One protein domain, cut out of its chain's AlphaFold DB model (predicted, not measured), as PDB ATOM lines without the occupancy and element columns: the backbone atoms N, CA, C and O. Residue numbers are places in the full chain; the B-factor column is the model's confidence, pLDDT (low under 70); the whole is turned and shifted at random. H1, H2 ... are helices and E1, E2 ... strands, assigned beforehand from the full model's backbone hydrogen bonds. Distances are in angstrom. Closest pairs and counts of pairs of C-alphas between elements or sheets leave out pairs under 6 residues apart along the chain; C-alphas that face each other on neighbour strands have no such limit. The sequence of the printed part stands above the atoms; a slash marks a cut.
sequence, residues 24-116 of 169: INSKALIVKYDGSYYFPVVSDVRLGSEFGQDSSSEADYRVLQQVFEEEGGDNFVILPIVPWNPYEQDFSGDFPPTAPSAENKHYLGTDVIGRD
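This is residues 24 to 116 of the 169 residues of a protein of Vibrio alginolyticus (UniProt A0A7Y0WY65). With little regular structure, the domain has two lobes: a small three-stranded sheet with H2 over one face and short H1 nearby, and loops within residues 79 to 116, which have no named element. The 93 printed residues include E1, E2, H1, H2 and E3, 25 residues, mixed in class. The sheet, E2 E1 E3, is antiparallel. The whole is compact, with radius of gyration of the C-alphas 13.7 A and spans of 40 by 27 by 23 A.

E1 is residues 30 to 33, from C-alpha 30 at (187.926, 173.836, 160.866). E2 is 36 to 38, H1 48 to 51, H2 61 to 71, 14.9 A long, and E3 76 to 78, ending at (185.090, 172.137, 164.821).

E1 and E2 form a hairpin, N 38 and O 31 at 2.8 A. E1 is antiparallel to E3, N 32 and O 76 at 2.8 A. H2 is on the sheet, making two layers, at a height of 5.5 A; its closest C-alphas to E3 are Gln 65 and Val 77, 5.1 A. E2, H1 H2, E3 make a split strand-helix-strand unit, E1 between its strands, with a right-handed crossover. H1 and H2 are close but not clearly touching, closest C-alphas Phe 51 and Leu 64, 7.8 A. Every O i to N i+4 pair is within hydrogen-bond range in H2; H1 is too short for one.

The farthest C-alphas, Gly 35 and Val 112, are 41.1 A apart. The printed part has no cut, no link between named elements is long, and no printed residue is under 70 in pLDDT.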
ATOM      1  N   ILE A  24     175.581 178.641 161.314       95.81
ATOM      2  CA  ILE A  24     174.540 177.714 160.883       95.81
ATOM      3  C   ILE A  24     174.913 177.165 159.504       95.81
ATOM      4  O   ILE A  24     174.654 177.801 158.478       95.81
ATOM      5  N   ASN A  25     175.551 176.000 159.471       94.81
ATOM      6  CA  ASN A  25     176.013 175.386 158.229       94.81
ATOM      7  C   ASN A  25     176.287 173.893 158.427       94.81
ATOM      8  O   ASN A  25     176.742 173.501 159.493       94.81
ATOM      9  N   SER A  26     176.067 173.070 157.402       93.12
ATOM     10  CA  SER A  26     176.459 171.651 157.427       93.12
ATOM     11  C   SER A  26     177.978 171.460 157.317       93.12
ATOM     12  O   SER A  26     178.516 170.439 157.738       93.12
ATOM     13  N   LYS A  27     178.695 172.459 156.783       94.12
ATOM     14  CA  LYS A  27     180.157 172.446 156.672       94.12
ATOM     15  C   LYS A  27     180.838 172.759 158.005       94.12
ATOM     16  O   LYS A  27     180.422 173.663 158.728       94.12
ATOM     17  N   ALA A  28     181.945 172.074 158.286       94.44
ATOM     18  CA  ALA A  28     182.798 172.403 159.424       94.44
ATOM     19  C   ALA A  28     183.486 173.768 159.267       94.44
ATOM     20  O   ALA A  28     183.826 174.205 158.164       94.44
ATOM     21  N   LEU A  29     183.753 174.410 160.405       94.69
ATOM     22  CA  LEU A  29     184.562 175.624 160.470       94.69
ATOM     23  C   LEU A  29     186.033 175.301 160.226       94.69
ATOM     24  O   LEU A  29     186.691 175.965 159.427       94.69
ATOM     25  N   ILE A  30     186.534 174.279 160.924       95.12
ATOM     26  CA  ILE A  30     187.926 173.836 160.866       95.12
ATOM     27  C   ILE A  30     187.949 172.314 160.934       95.12
ATOM     28  O   ILE A  30     187.272 171.721 161.772       95.12
ATOM     29  N   VAL A  31     188.760 171.701 160.079       95.19
ATOM     30  CA  VAL A  31     189.101 170.279 160.142       95.19
ATOM     31  C   VAL A  31     190.612 170.157 160.151       95.19
ATOM     32  O   VAL A  31     191.283 170.734 159.297       95.19
ATOM     33  N   LYS A  32     191.148 169.408 161.106       94.44
ATOM     34  CA  LYS A  32     192.536 168.963 161.091       94.44
ATOM     35  C   LYS A  32     192.554 167.488 160.723       94.44
ATOM     36  O   LYS A  32     191.943 166.686 161.425       94.44
ATOM     37  N   TYR A  33     193.246 167.162 159.639       93.44
ATOM     38  CA  TYR A  33     193.399 165.794 159.161       93.44
ATOM     39  C   TYR A  33     194.819 165.584 158.634       93.44
ATOM     40  O   TYR A  33     195.302 166.393 157.840       93.44
ATOM     41  N   ASP A  34     195.494 164.541 159.123       89.94
ATOM     42  CA  ASP A  34     196.856 164.146 158.722       89.94
ATOM     43  C   ASP A  34     197.866 165.316 158.750       89.94
ATOM     44  O   ASP A  34     198.607 165.599 157.809       89.94
ATOM     45  N   GLY A  35     197.827 166.098 159.837       90.31
ATOM     46  CA  GLY A  35     198.709 167.253 160.051       90.31
ATOM     47  C   GLY A  35     198.361 168.520 159.254       90.31
ATOM     48  O   GLY A  35     198.977 169.561 159.491       90.31
ATOM     49  N   SER A  36     197.362 168.479 158.367       92.94
ATOM     50  CA  SER A  36     196.919 169.624 157.561       92.94
ATOM     51  C   SER A  36     195.616 170.234 158.083       92.94
ATOM     52  O   SER A  36     194.724 169.533 158.559       92.94
ATOM     53  N   TYR A  37     195.503 171.563 157.981       93.94
ATOM     54  CA  TYR A  37     194.304 172.312 158.366       93.94
ATOM     55  C   TYR A  37     193.464 172.667 157.142       93.94
ATOM     56  O   TYR A  37     193.960 173.246 156.173       93.94
ATOM     57  N   TYR A  38     192.170 172.392 157.236       93.69
ATOM     58  CA  TYR A  38     191.173 172.669 156.216       93.69
ATOM     59  C   TYR A  38     190.082 173.572 156.792       93.69
ATOM     60  O   TYR A  38     189.692 173.431 157.952       93.69
ATOM     61  N   PHE A  39     189.557 174.472 155.958       95.00
ATOM     62  CA  PHE A  39     188.475 175.398 156.312       95.00
ATOM     63  C   PHE A  39     187.278 175.219 155.360       95.00
ATOM     64  O   PHE A  39     187.066 176.060 154.481       95.00
ATOM     65  N   PRO A  40     186.496 174.128 155.500       92.75
ATOM     66  CA  PRO A  40     185.429 173.778 154.560       92.75
ATOM     67  C   PRO A  40     184.382 174.865 154.332       92.75
ATOM     68  O   PRO A  40     183.857 174.995 153.229       92.75
ATOM     69  N   VAL A  41     184.083 175.659 155.363       91.69
ATOM     70  CA  VAL A  41     183.103 176.750 155.289       91.69
ATOM     71  C   VAL A  41     183.438 177.803 154.222       91.69
ATOM     72  O   VAL A  41     182.524 178.355 153.619       91.69
ATOM     73  N   VAL A  42     184.724 178.050 153.952       90.19
ATOM     74  CA  VAL A  42     185.187 179.032 152.950       90.19
ATOM     75  C   VAL A  42     185.823 178.396 151.715       90.19
ATOM     76  O   VAL A  42     186.030 179.089 150.722       90.19
ATOM     77  N   SER A  43     186.167 177.108 151.764       88.31
ATOM     78  CA  SER A  43     186.770 176.408 150.632       88.31
ATOM     79  C   SER A  43     185.730 175.749 149.728       88.31
ATOM     80  O   SER A  43     184.555 175.601 150.083       88.31
ATOM     81  N   ASP A  44     186.199 175.277 148.573       86.38
ATOM     82  CA  ASP A  44     185.431 174.384 147.710       86.38
ATOM     83  C   ASP A  44     184.922 173.155 148.475       86.38
ATOM     84  O   ASP A  44     185.440 172.787 149.539       86.38
ATOM     85  N   VAL A  45     183.875 172.540 147.923       86.12
ATOM     86  CA  VAL A  45     183.279 171.310 148.449       86.12
ATOM     87  C   VAL A  45     184.352 170.227 148.516       86.12
ATOM     88  O   VAL A  45     185.004 169.930 147.517       86.12
ATOM     89  N   ARG A  46     184.523 169.653 149.707       88.19
ATOM     90  CA  ARG A  46     185.469 168.567 149.970       88.19
ATOM     91  C   ARG A  46     184.730 167.243 149.992       88.19
ATOM     92  O   ARG A  46     183.631 167.158 150.548       88.19
ATOM     93  N   LEU A  47     185.336 166.229 149.394       90.50
ATOM     94  CA  LEU A  47     184.762 164.889 149.340       90.50
ATOM     95  C   LEU A  47     185.021 164.143 150.650       90.50
ATOM     96  O   LEU A  47     186.067 164.323 151.272       90.50
ATOM     97  N   GLY A  48     184.092 163.275 151.054       88.25
ATOM     98  CA  GLY A  48     184.271 162.426 152.238       88.25
ATOM     99  C   GLY A  48     185.521 161.545 152.147       88.25
ATOM    100  O   GLY A  48     186.230 161.361 153.138       88.25
ATOM    101  N   SER A  49     185.851 161.085 150.940       87.88
ATOM    102  CA  SER A  49     187.054 160.298 150.661       87.88
ATOM    103  C   SER A  49     188.372 161.019 150.962       87.88
ATOM    104  O   SER A  49     189.359 160.348 151.252       87.88
ATOM    105  N   GLU A  50     188.408 162.360 150.955       88.38
ATOM    106  CA  GLU A  50     189.598 163.130 151.363       88.38
ATOM    107  C   GLU A  50     189.901 162.984 152.862       88.38
ATOM    108  O   GLU A  50     191.042 163.172 153.277       88.38
ATOM    109  N   PHE A  51     188.894 162.628 153.662       90.06
ATOM    110  CA  PHE A  51     188.982 162.483 155.117       90.06
ATOM    111  C   PHE A  51     188.810 161.030 155.580       90.06
ATOM    112  O   PHE A  51     188.521 160.783 156.749       90.06
ATOM    113  N   GLY A  52     188.955 160.065 154.667       84.94
ATOM    114  CA  GLY A  52     188.843 158.640 154.983       84.94
ATOM    115  C   GLY A  52     187.412 158.107 155.098       84.94
ATOM    116  O   GLY A  52     187.228 157.019 155.632       84.94
ATOM    117  N   GLN A  53     186.394 158.825 154.604       88.06
ATOM    118  CA  GLN A  53     185.035 158.280 154.496       88.06
ATOM    119  C   GLN A  53     184.860 157.487 153.195       88.06
ATOM    120  O   GLN A  53     185.303 157.914 152.131       88.06
ATOM    121  N   ASP A  54     184.086 156.403 153.247       83.25
ATOM    122  CA  ASP A  54     183.743 155.575 152.075       83.25
ATOM    123  C   ASP A  54     182.754 156.249 151.095       83.25
ATOM    124  O   ASP A  54     182.278 155.634 150.139       83.25
ATOM    125  N   SER A  55     182.424 157.527 151.312       76.88
ATOM    126  CA  SER A  55     181.492 158.295 150.487       76.88
ATOM    127  C   SER A  55     182.224 159.142 149.446       76.88
ATOM    128  O   SER A  55     183.080 159.966 149.771       76.88
ATOM    129  N   SER A  56     181.820 159.001 148.182       82.25
ATOM    130  CA  SER A  56     182.210 159.893 147.080       82.25
ATOM    131  C   SER A  56     181.370 161.175 147.006       82.25
ATOM    132  O   SER A  56     181.481 161.927 146.039       82.25
ATOM    133  N   SER A  57     180.510 161.415 148.000       87.31
ATOM    134  CA  SER A  57     179.735 162.652 148.136       87.31
ATOM    135  C   SER A  57     180.483 163.680 148.993       87.31
ATOM    136  O   SER A  57     181.604 163.439 149.447       87.31
ATOM    137  N   GLU A  58     179.868 164.846 149.197       89.44
ATOM    138  CA  GLU A  58     180.356 165.849 150.149       89.44
ATOM    139  C   GLU A  58     180.582 165.218 151.534       89.44
ATOM    140  O   GLU A  58     179.801 164.371 151.972       89.44
ATOM    141  N   ALA A  59     181.682 165.600 152.186       90.69
ATOM    142  CA  ALA A  59     182.069 165.050 153.477       90.69
ATOM    143  C   ALA A  59     181.013 165.338 154.557       90.69
ATOM    144  O   ALA A  59     180.624 166.493 154.754       90.69
ATOM    145  N   ASP A  60     180.606 164.309 155.308       92.69
ATOM    146  CA  ASP A  60     179.774 164.510 156.497       92.69
ATOM    147  C   ASP A  60     180.668 164.805 157.704       92.69
ATOM    148  O   ASP A  60     181.250 163.909 158.324       92.69
ATOM    149  N   TYR A  61     180.774 166.087 158.039       93.69
ATOM    150  CA  TYR A  61     181.617 166.560 159.132       93.69
ATOM    151  C   TYR A  61     181.103 166.189 160.527       93.69
ATOM    152  O   TYR A  61     181.894 166.185 161.470       93.69
ATOM    153  N   ARG A  62     179.808 165.885 160.689       93.31
ATOM    154  CA  ARG A  62     179.254 165.441 161.980       93.31
ATOM    155  C   ARG A  62     179.717 164.024 162.280       93.31
ATOM    156  O   ARG A  62     180.158 163.755 163.392       93.31
ATOM    157  N   VAL A  63     179.704 163.163 161.263       92.31
ATOM    158  CA  VAL A  63     180.263 161.811 161.362       92.31
ATOM    159  C   VAL A  63     181.776 161.871 161.579       92.31
ATOM    160  O   VAL A  63     182.283 161.187 162.459       92.31
ATOM    161  N   LEU A  64     182.503 162.736 160.853       92.88
ATOM    162  CA  LEU A  64     183.950 162.912 161.079       92.88
ATOM    163  C   LEU A  64     184.278 163.346 162.508       92.88
ATOM    164  O   LEU A  64     185.254 162.866 163.074       92.88
ATOM    165  N   GLN A  65     183.480 164.245 163.092       93.88
ATOM    166  CA  GLN A  65     183.670 164.657 164.481       93.88
ATOM    167  C   GLN A  65     183.587 163.454 165.429       93.88
ATOM    168  O   GLN A  65     184.478 163.290 166.254       93.88
ATOM    169  N   GLN A  66     182.575 162.595 165.269       91.75
ATOM    170  CA  GLN A  66     182.409 161.393 166.094       91.75
ATOM    171  C   GLN A  66     183.566 160.404 165.904       91.75
ATOM    172  O   GLN A  66     184.157 159.961 166.883       91.75
ATOM    173  N   VAL A  67     183.951 160.120 164.654       92.38
ATOM    174  CA  VAL A  67     185.056 159.197 164.345       92.38
ATOM    175  C   VAL A  67     186.375 159.689 164.943       92.38
ATOM    176  O   VAL A  67     187.083 158.920 165.584       92.38
ATOM    177  N   PHE A  68     186.706 160.974 164.795       93.00
ATOM    178  CA  PHE A  68     187.955 161.512 165.345       93.00
ATOM    179  C   PHE A  68     187.950 161.572 166.877       93.00
ATOM    180  O   PHE A  68     188.999 161.388 167.498       93.00
ATOM    181  N   GLU A  69     186.788 161.802 167.495       91.62
ATOM    182  CA  GLU A  69     186.626 161.710 168.950       91.62
ATOM    183  C   GLU A  69     186.825 160.270 169.457       91.62
ATOM    184  O   GLU A  69     187.456 160.080 170.498       91.62
ATOM    185  N   GLU A  70     186.358 159.261 168.715       91.81
ATOM    186  CA  GLU A  70     186.542 157.838 169.041       91.81
ATOM    187  C   GLU A  70     187.984 157.352 168.828       91.81
ATOM    188  O   GLU A  70     188.515 156.606 169.655       91.81
ATOM    189  N   GLU A  71     188.640 157.783 167.747       90.00
ATOM    190  CA  GLU A  71     190.034 157.429 167.446       90.00
ATOM    191  C   GLU A  71     191.027 158.023 168.459       90.00
ATOM    192  O   GLU A  71     192.119 157.480 168.645       90.00
ATOM    193  N   GLY A  72     190.670 159.132 169.121       84.88
ATOM    194  CA  GLY A  72     191.507 159.782 170.136       84.88
ATOM    195  C   GLY A  72     192.860 160.279 169.605       84.88
ATOM    196  O   GLY A  72     193.830 160.364 170.363       84.88
ATOM    197  N   GLY A  73     192.940 160.549 168.298       86.94
ATOM    198  CA  GLY A  73     194.152 160.968 167.599       86.94
ATOM    199  C   GLY A  73     194.409 162.479 167.633       86.94
ATOM    200  O   GLY A  73     193.883 163.219 168.459       86.94
ATOM    201  N   ASP A  74     195.241 162.947 166.699       91.38
ATOM    202  CA  ASP A  74     195.565 164.375 166.520       91.38
ATOM    203  C   ASP A  74     194.588 165.105 165.568       91.38
ATOM    204  O   ASP A  74     194.664 166.323 165.381       91.38
ATOM    205  N   ASN A  75     193.670 164.359 164.948       94.31
ATOM    206  CA  ASN A  75     192.648 164.882 164.048       94.31
ATOM    207  C   ASN A  75     191.473 165.442 164.852       94.31
ATOM    208  O   ASN A  75     191.084 164.881 165.872       94.31
ATOM    209  N   PHE A  76     190.885 166.546 164.393       94.75
ATOM    210  CA  PHE A  76     189.700 167.111 165.039       94.75
ATOM    211  C   PHE A  76     188.833 167.890 164.053       94.75
ATOM    212  O   PHE A  76     189.313 168.412 163.044       94.75
ATOM    213  N   VAL A  77     187.551 168.021 164.389       95.75
ATOM    214  CA  VAL A  77     186.576 168.823 163.646       95.75
ATOM    215  C   VAL A  77     185.920 169.826 164.584       95.75
ATOM    216  O   VAL A  77     185.441 169.471 165.659       95.75
ATOM    217  N   ILE A  78     185.860 171.086 164.156       95.31
ATOM    218  CA  ILE A  78     185.090 172.137 164.821       95.31
ATOM    219  C   ILE A  78     183.884 172.464 163.949       95.31
ATOM    220  O   ILE A  78     184.019 173.011 162.852       95.31
ATOM    221  N   LEU A  79     182.701 172.141 164.459       95.81
ATOM    222  CA  LEU A  79     181.429 172.428 163.807       95.81
ATOM    223  C   LEU A  79     180.869 173.806 164.209       95.81
ATOM    224  O   LEU A  79     181.184 174.305 165.293       95.81
ATOM    225  N   PRO A  80     180.001 174.403 163.372       95.44
ATOM    226  CA  PRO A  80     179.178 175.545 163.759       95.44
ATOM    227  C   PRO A  80     178.244 175.231 164.937       95.44
ATOM    228  O   PRO A  80     178.022 174.069 165.287       95.44
ATOM    229  N   ILE A  81     177.641 176.279 165.513       94.44
ATOM    230  CA  ILE A  81     176.656 176.145 166.603       94.44
ATOM    231  C   ILE A  81     175.481 175.271 166.147       94.44
ATOM    232  O   ILE A  81     175.051 174.383 166.878       94.44
ATOM    233  N   VAL A  82     174.996 175.499 164.926       95.69
ATOM    234  CA  VAL A  82     173.959 174.686 164.286       95.69
ATOM    235  C   VAL A  82     174.579 174.002 163.062       95.69
ATOM    236  O   VAL A  82     174.709 174.641 162.016       95.69
ATOM    237  N   PRO A  83     174.992 172.726 163.148       95.56
ATOM    238  CA  PRO A  83     175.665 172.027 162.058       95.56
ATOM    239  C   PRO A  83     174.678 171.465 161.020       95.56
ATOM    240  O   PRO A  83     174.763 170.302 160.625       95.56
ATOM    241  N   TRP A  84     173.706 172.282 160.614       94.88
ATOM    242  CA  TRP A  84     172.629 171.906 159.700       94.88
ATOM    243  C   TRP A  84     172.432 172.986 158.642       94.88
ATOM    244  O   TRP A  84     172.404 174.183 158.944       94.88
ATOM    245  N   ASN A  85     172.270 172.568 157.389       93.56
ATOM    246  CA  ASN A  85     171.908 173.461 156.290       93.56
ATOM    247  C   ASN A  85     170.368 173.596 156.195       93.56
ATOM    248  O   ASN A  85     169.663 172.601 156.363       93.56
ATOM    249  N   PRO A  86     169.802 174.782 155.874       94.38
ATOM    250  CA  PRO A  86     168.352 174.974 155.696       94.38
ATOM    251  C   PRO A  86     167.654 174.038 154.683       94.38
ATOM    252  O   PRO A  86     166.417 173.937 154.700       94.38
ATOM    253  N   TYR A  87     168.410 173.399 153.785       94.00
ATOM    254  CA  TYR A  87     167.903 172.491 152.749       94.00
ATOM    255  C   TYR A  87     168.167 171.008 153.027       94.00
ATOM    256  O   TYR A  87     167.596 170.161 152.340       94.00
ATOM    257  N   GLU A  88     169.004 170.699 154.011       92.75
ATOM    258  CA  GLU A  88     169.382 169.333 154.361       92.75
ATOM    259  C   GLU A  88     168.287 168.650 155.185       92.75
ATOM    260  O   GLU A  88     167.667 169.278 156.042       92.75
ATOM    261  N   GLN A  89     168.041 167.372 154.897       93.00
ATOM    262  CA  GLN A  89     167.054 166.549 155.591       93.00
ATOM    263  C   GLN A  89     167.781 165.613 156.554       93.00
ATOM    264  O   GLN A  89     168.642 164.848 156.120       93.00
ATOM    265  N   ASP A  90     167.427 165.677 157.834       90.75
ATOM    266  CA  ASP A  90     167.905 164.736 158.840       90.75
ATOM    267  C   ASP A  90     167.004 163.493 158.890       90.75
ATOM    268  O   ASP A  90     165.801 163.582 159.147       90.75
ATOM    269  N   PHE A  91     167.609 162.329 158.648       85.69
ATOM    270  CA  PHE A  91     166.975 161.009 158.746       85.69
ATOM    271  C   PHE A  91     167.618 160.124 159.823       85.69
ATOM    272  O   PHE A  91     167.330 158.930 159.882       85.69
ATOM    273  N   SER A  92     168.527 160.672 160.633       80.12
ATOM    274  CA  SER A  92     169.328 159.904 161.592       80.12
ATOM    275  C   SER A  92     168.575 159.538 162.878       80.12
ATOM    276  O   SER A  92     169.002 158.630 163.592       80.12
ATOM    277  N   GLY A  93     167.454 160.210 163.169       78.56
ATOM    278  CA  GLY A  93     166.684 160.053 164.405       78.56
ATOM    279  C   GLY A  93     165.222 159.643 164.206       78.56
ATOM    280  O   GLY A  93     164.877 158.844 163.334       78.56
ATOM    281  N   ASP A  94     164.356 160.190 165.063       81.12
ATOM    282  CA  ASP A  94     162.911 159.960 165.028       81.12
ATOM    283  C   ASP A  94     162.275 160.416 163.708       81.12
ATOM    284  O   ASP A  94     162.764 161.321 163.028       81.12
ATOM    285  N   PHE A  95     161.125 159.824 163.373       88.00
ATOM    286  CA  PHE A  95     160.356 160.230 162.201       88.00
ATOM    287  C   PHE A  95     159.954 161.717 162.310       88.00
ATOM    288  O   PHE A  95     159.284 162.084 163.281       88.00
ATOM    289  N   PRO A  96     160.317 162.575 161.335       90.88
ATOM    290  CA  PRO A  96     159.973 163.992 161.377       90.88
ATOM    291  C   PRO A  96     158.453 164.233 161.431       90.88
ATOM    292  O   PRO A  96     157.680 163.469 160.846       90.88
ATOM    293  N   PRO A  97     157.981 165.322 162.062       93.38
ATOM    294  CA  PRO A  97     158.756 166.388 162.691       93.38
ATOM    295  C   PRO A  97     159.262 166.008 164.088       93.38
ATOM    296  O   PRO A  97     158.536 165.440 164.903       93.38
ATOM    297  N   THR A  98     160.496 166.400 164.389       92.25
ATOM    298  CA  THR A  98     161.128 166.183 165.694       92.25
ATOM    299  C   THR A  98     160.987 167.414 166.590       92.25
ATOM    300  O   THR A  98     161.004 168.561 166.128       92.25
ATOM    301  N   ALA A  99     160.821 167.182 167.895       94.00
ATOM    302  CA  ALA A  99     160.757 168.249 168.890       94.00
ATOM    303  C   ALA A  99     162.118 168.969 169.035       94.00
ATOM    304  O   ALA A  99     163.155 168.392 168.701       94.00
ATOM    305  N   PRO A 100     162.145 170.211 169.558       95.44
ATOM    306  CA  PRO A 100     163.388 170.910 169.870       95.44
ATOM    307  C   PRO A 100     164.343 170.068 170.727       95.44
ATOM    308  O   PRO A 100     163.979 169.646 171.824       95.44
ATOM    309  N   SER A 101     165.568 169.857 170.243       93.06
ATOM    310  CA  SER A 101     166.592 169.057 170.923       93.06
ATOM    311  C   SER A 101     167.967 169.713 170.827       93.06
ATOM    312  O   SER A 101     168.437 170.066 169.744       93.06
ATOM    313  N   ALA A 102     168.628 169.857 171.978       92.19
ATOM    314  CA  ALA A 102     170.013 170.320 172.053       92.19
ATOM    315  C   ALA A 102     171.022 169.219 171.683       92.19
ATOM    316  O   ALA A 102     172.117 169.540 171.233       92.19
ATOM    317  N   GLU A 103     170.647 167.947 171.843       90.50
ATOM    318  CA  GLU A 103     171.494 166.787 171.543       90.50
ATOM    319  C   GLU A 103     171.737 166.667 170.035       90.50
ATOM    320  O   GLU A 103     172.877 166.722 169.580       90.50
ATOM    321  N   ASN A 104     170.659 166.683 169.248       89.56
ATOM    322  CA  ASN A 104     170.732 166.641 167.782       89.56
ATOM    323  C   ASN A 104     171.028 168.024 167.173       89.56
ATOM    324  O   ASN A 104     171.016 168.197 165.958       89.56
ATOM    325  N   LYS A 105     171.252 169.044 168.015       93.81
ATOM    326  CA  LYS A 105     171.482 170.446 167.621       93.81
ATOM    327  C   LYS A 105     170.358 171.033 166.745       93.81
ATOM    328  O   LYS A 105     170.563 172.018 166.037       93.81
ATOM    329  N   HIS A 106     169.155 170.469 166.862       94.81
ATOM    330  CA  HIS A 106     167.905 170.974 166.301       94.81
ATOM    331  C   HIS A 106     167.184 171.854 167.327       94.81
ATOM    332  O   HIS A 106     166.161 171.478 167.903       94.81
ATOM    333  N   TYR A 107     167.718 173.050 167.584       95.31
ATOM    334  CA  TYR A 107     167.272 173.909 168.693       95.31
ATOM    335  C   TYR A 107     165.807 174.353 168.627       95.31
ATOM    336  O   TYR A 107     165.231 174.677 169.663       95.31
ATOM    337  N   LEU A 108     165.206 174.395 167.434       96.38
ATOM    338  CA  LEU A 108     163.780 174.693 167.240       96.38
ATOM    339  C   LEU A 108     162.997 173.506 166.655       96.38
ATOM    340  O   LEU A 108     161.839 173.674 166.280       96.38
ATOM    341  N   GLY A 109     163.608 172.320 166.606       94.88
ATOM    342  CA  GLY A 109     163.037 171.124 165.992       94.88
ATOM    343  C   GLY A 109     163.153 171.117 164.467       94.88
ATOM    344  O   GLY A 109     163.799 171.981 163.861       94.88
ATOM    345  N   THR A 110     162.504 170.132 163.851       95.94
ATOM    346  CA  THR A 110     162.510 169.930 162.395       95.94
ATOM    347  C   THR A 110     161.119 170.064 161.781       95.94
ATOM    348  O   THR A 110     160.095 169.954 162.457       95.94
ATOM    349  N   ASP A 111     161.070 170.348 160.477       94.81
ATOM    350  CA  ASP A 111     159.823 170.327 159.711       94.81
ATOM    351  C   ASP A 111     159.382 168.897 159.333       94.81
ATOM    352  O   ASP A 111     160.033 167.912 159.667       94.81
ATOM    353  N   VAL A 112     158.261 168.770 158.614       94.19
ATOM    354  CA  VAL A 112     157.662 167.470 158.238       94.19
ATOM    355  C   VAL A 112     158.543 166.585 157.348       94.19
ATOM    356  O   VAL A 112     158.191 165.434 157.122       94.19
ATOM    357  N   ILE A 113     159.653 167.108 156.815       93.50
ATOM    358  CA  ILE A 113     160.626 166.331 156.038       93.50
ATOM    359  C   ILE A 113     162.021 166.318 156.684       93.50
ATOM    360  O   ILE A 113     162.992 165.981 156.017       93.50
ATOM    361  N   GLY A 114     162.141 166.705 157.957       94.25
ATOM    362  CA  GLY A 114     163.394 166.601 158.711       94.25
ATOM    363  C   GLY A 114     164.368 167.767 158.521       94.25
ATOM    364  O   GLY A 114     165.538 167.632 158.854       94.25
ATOM    365  N   ARG A 115     163.941 168.922 157.987       95.88
ATOM    366  CA  ARG A 115     164.834 170.094 157.853       95.88
ATOM    367  C   ARG A 115     164.832 170.936 159.121       95.88
ATOM    368  O   ARG A 115     163.765 171.197 159.680       95.88
ATOM    369  N   ASP A 116     165.997 171.449 159.512       96.25
ATOM    370  CA  ASP A 116     166.145 172.279 160.714       96.25
ATOM    371  C   ASP A 116     165.358 173.601 160.624       96.25
ATOM    372  O   ASP A 116     165.545 174.409 159.706       96.25
TER     373      ASP A 116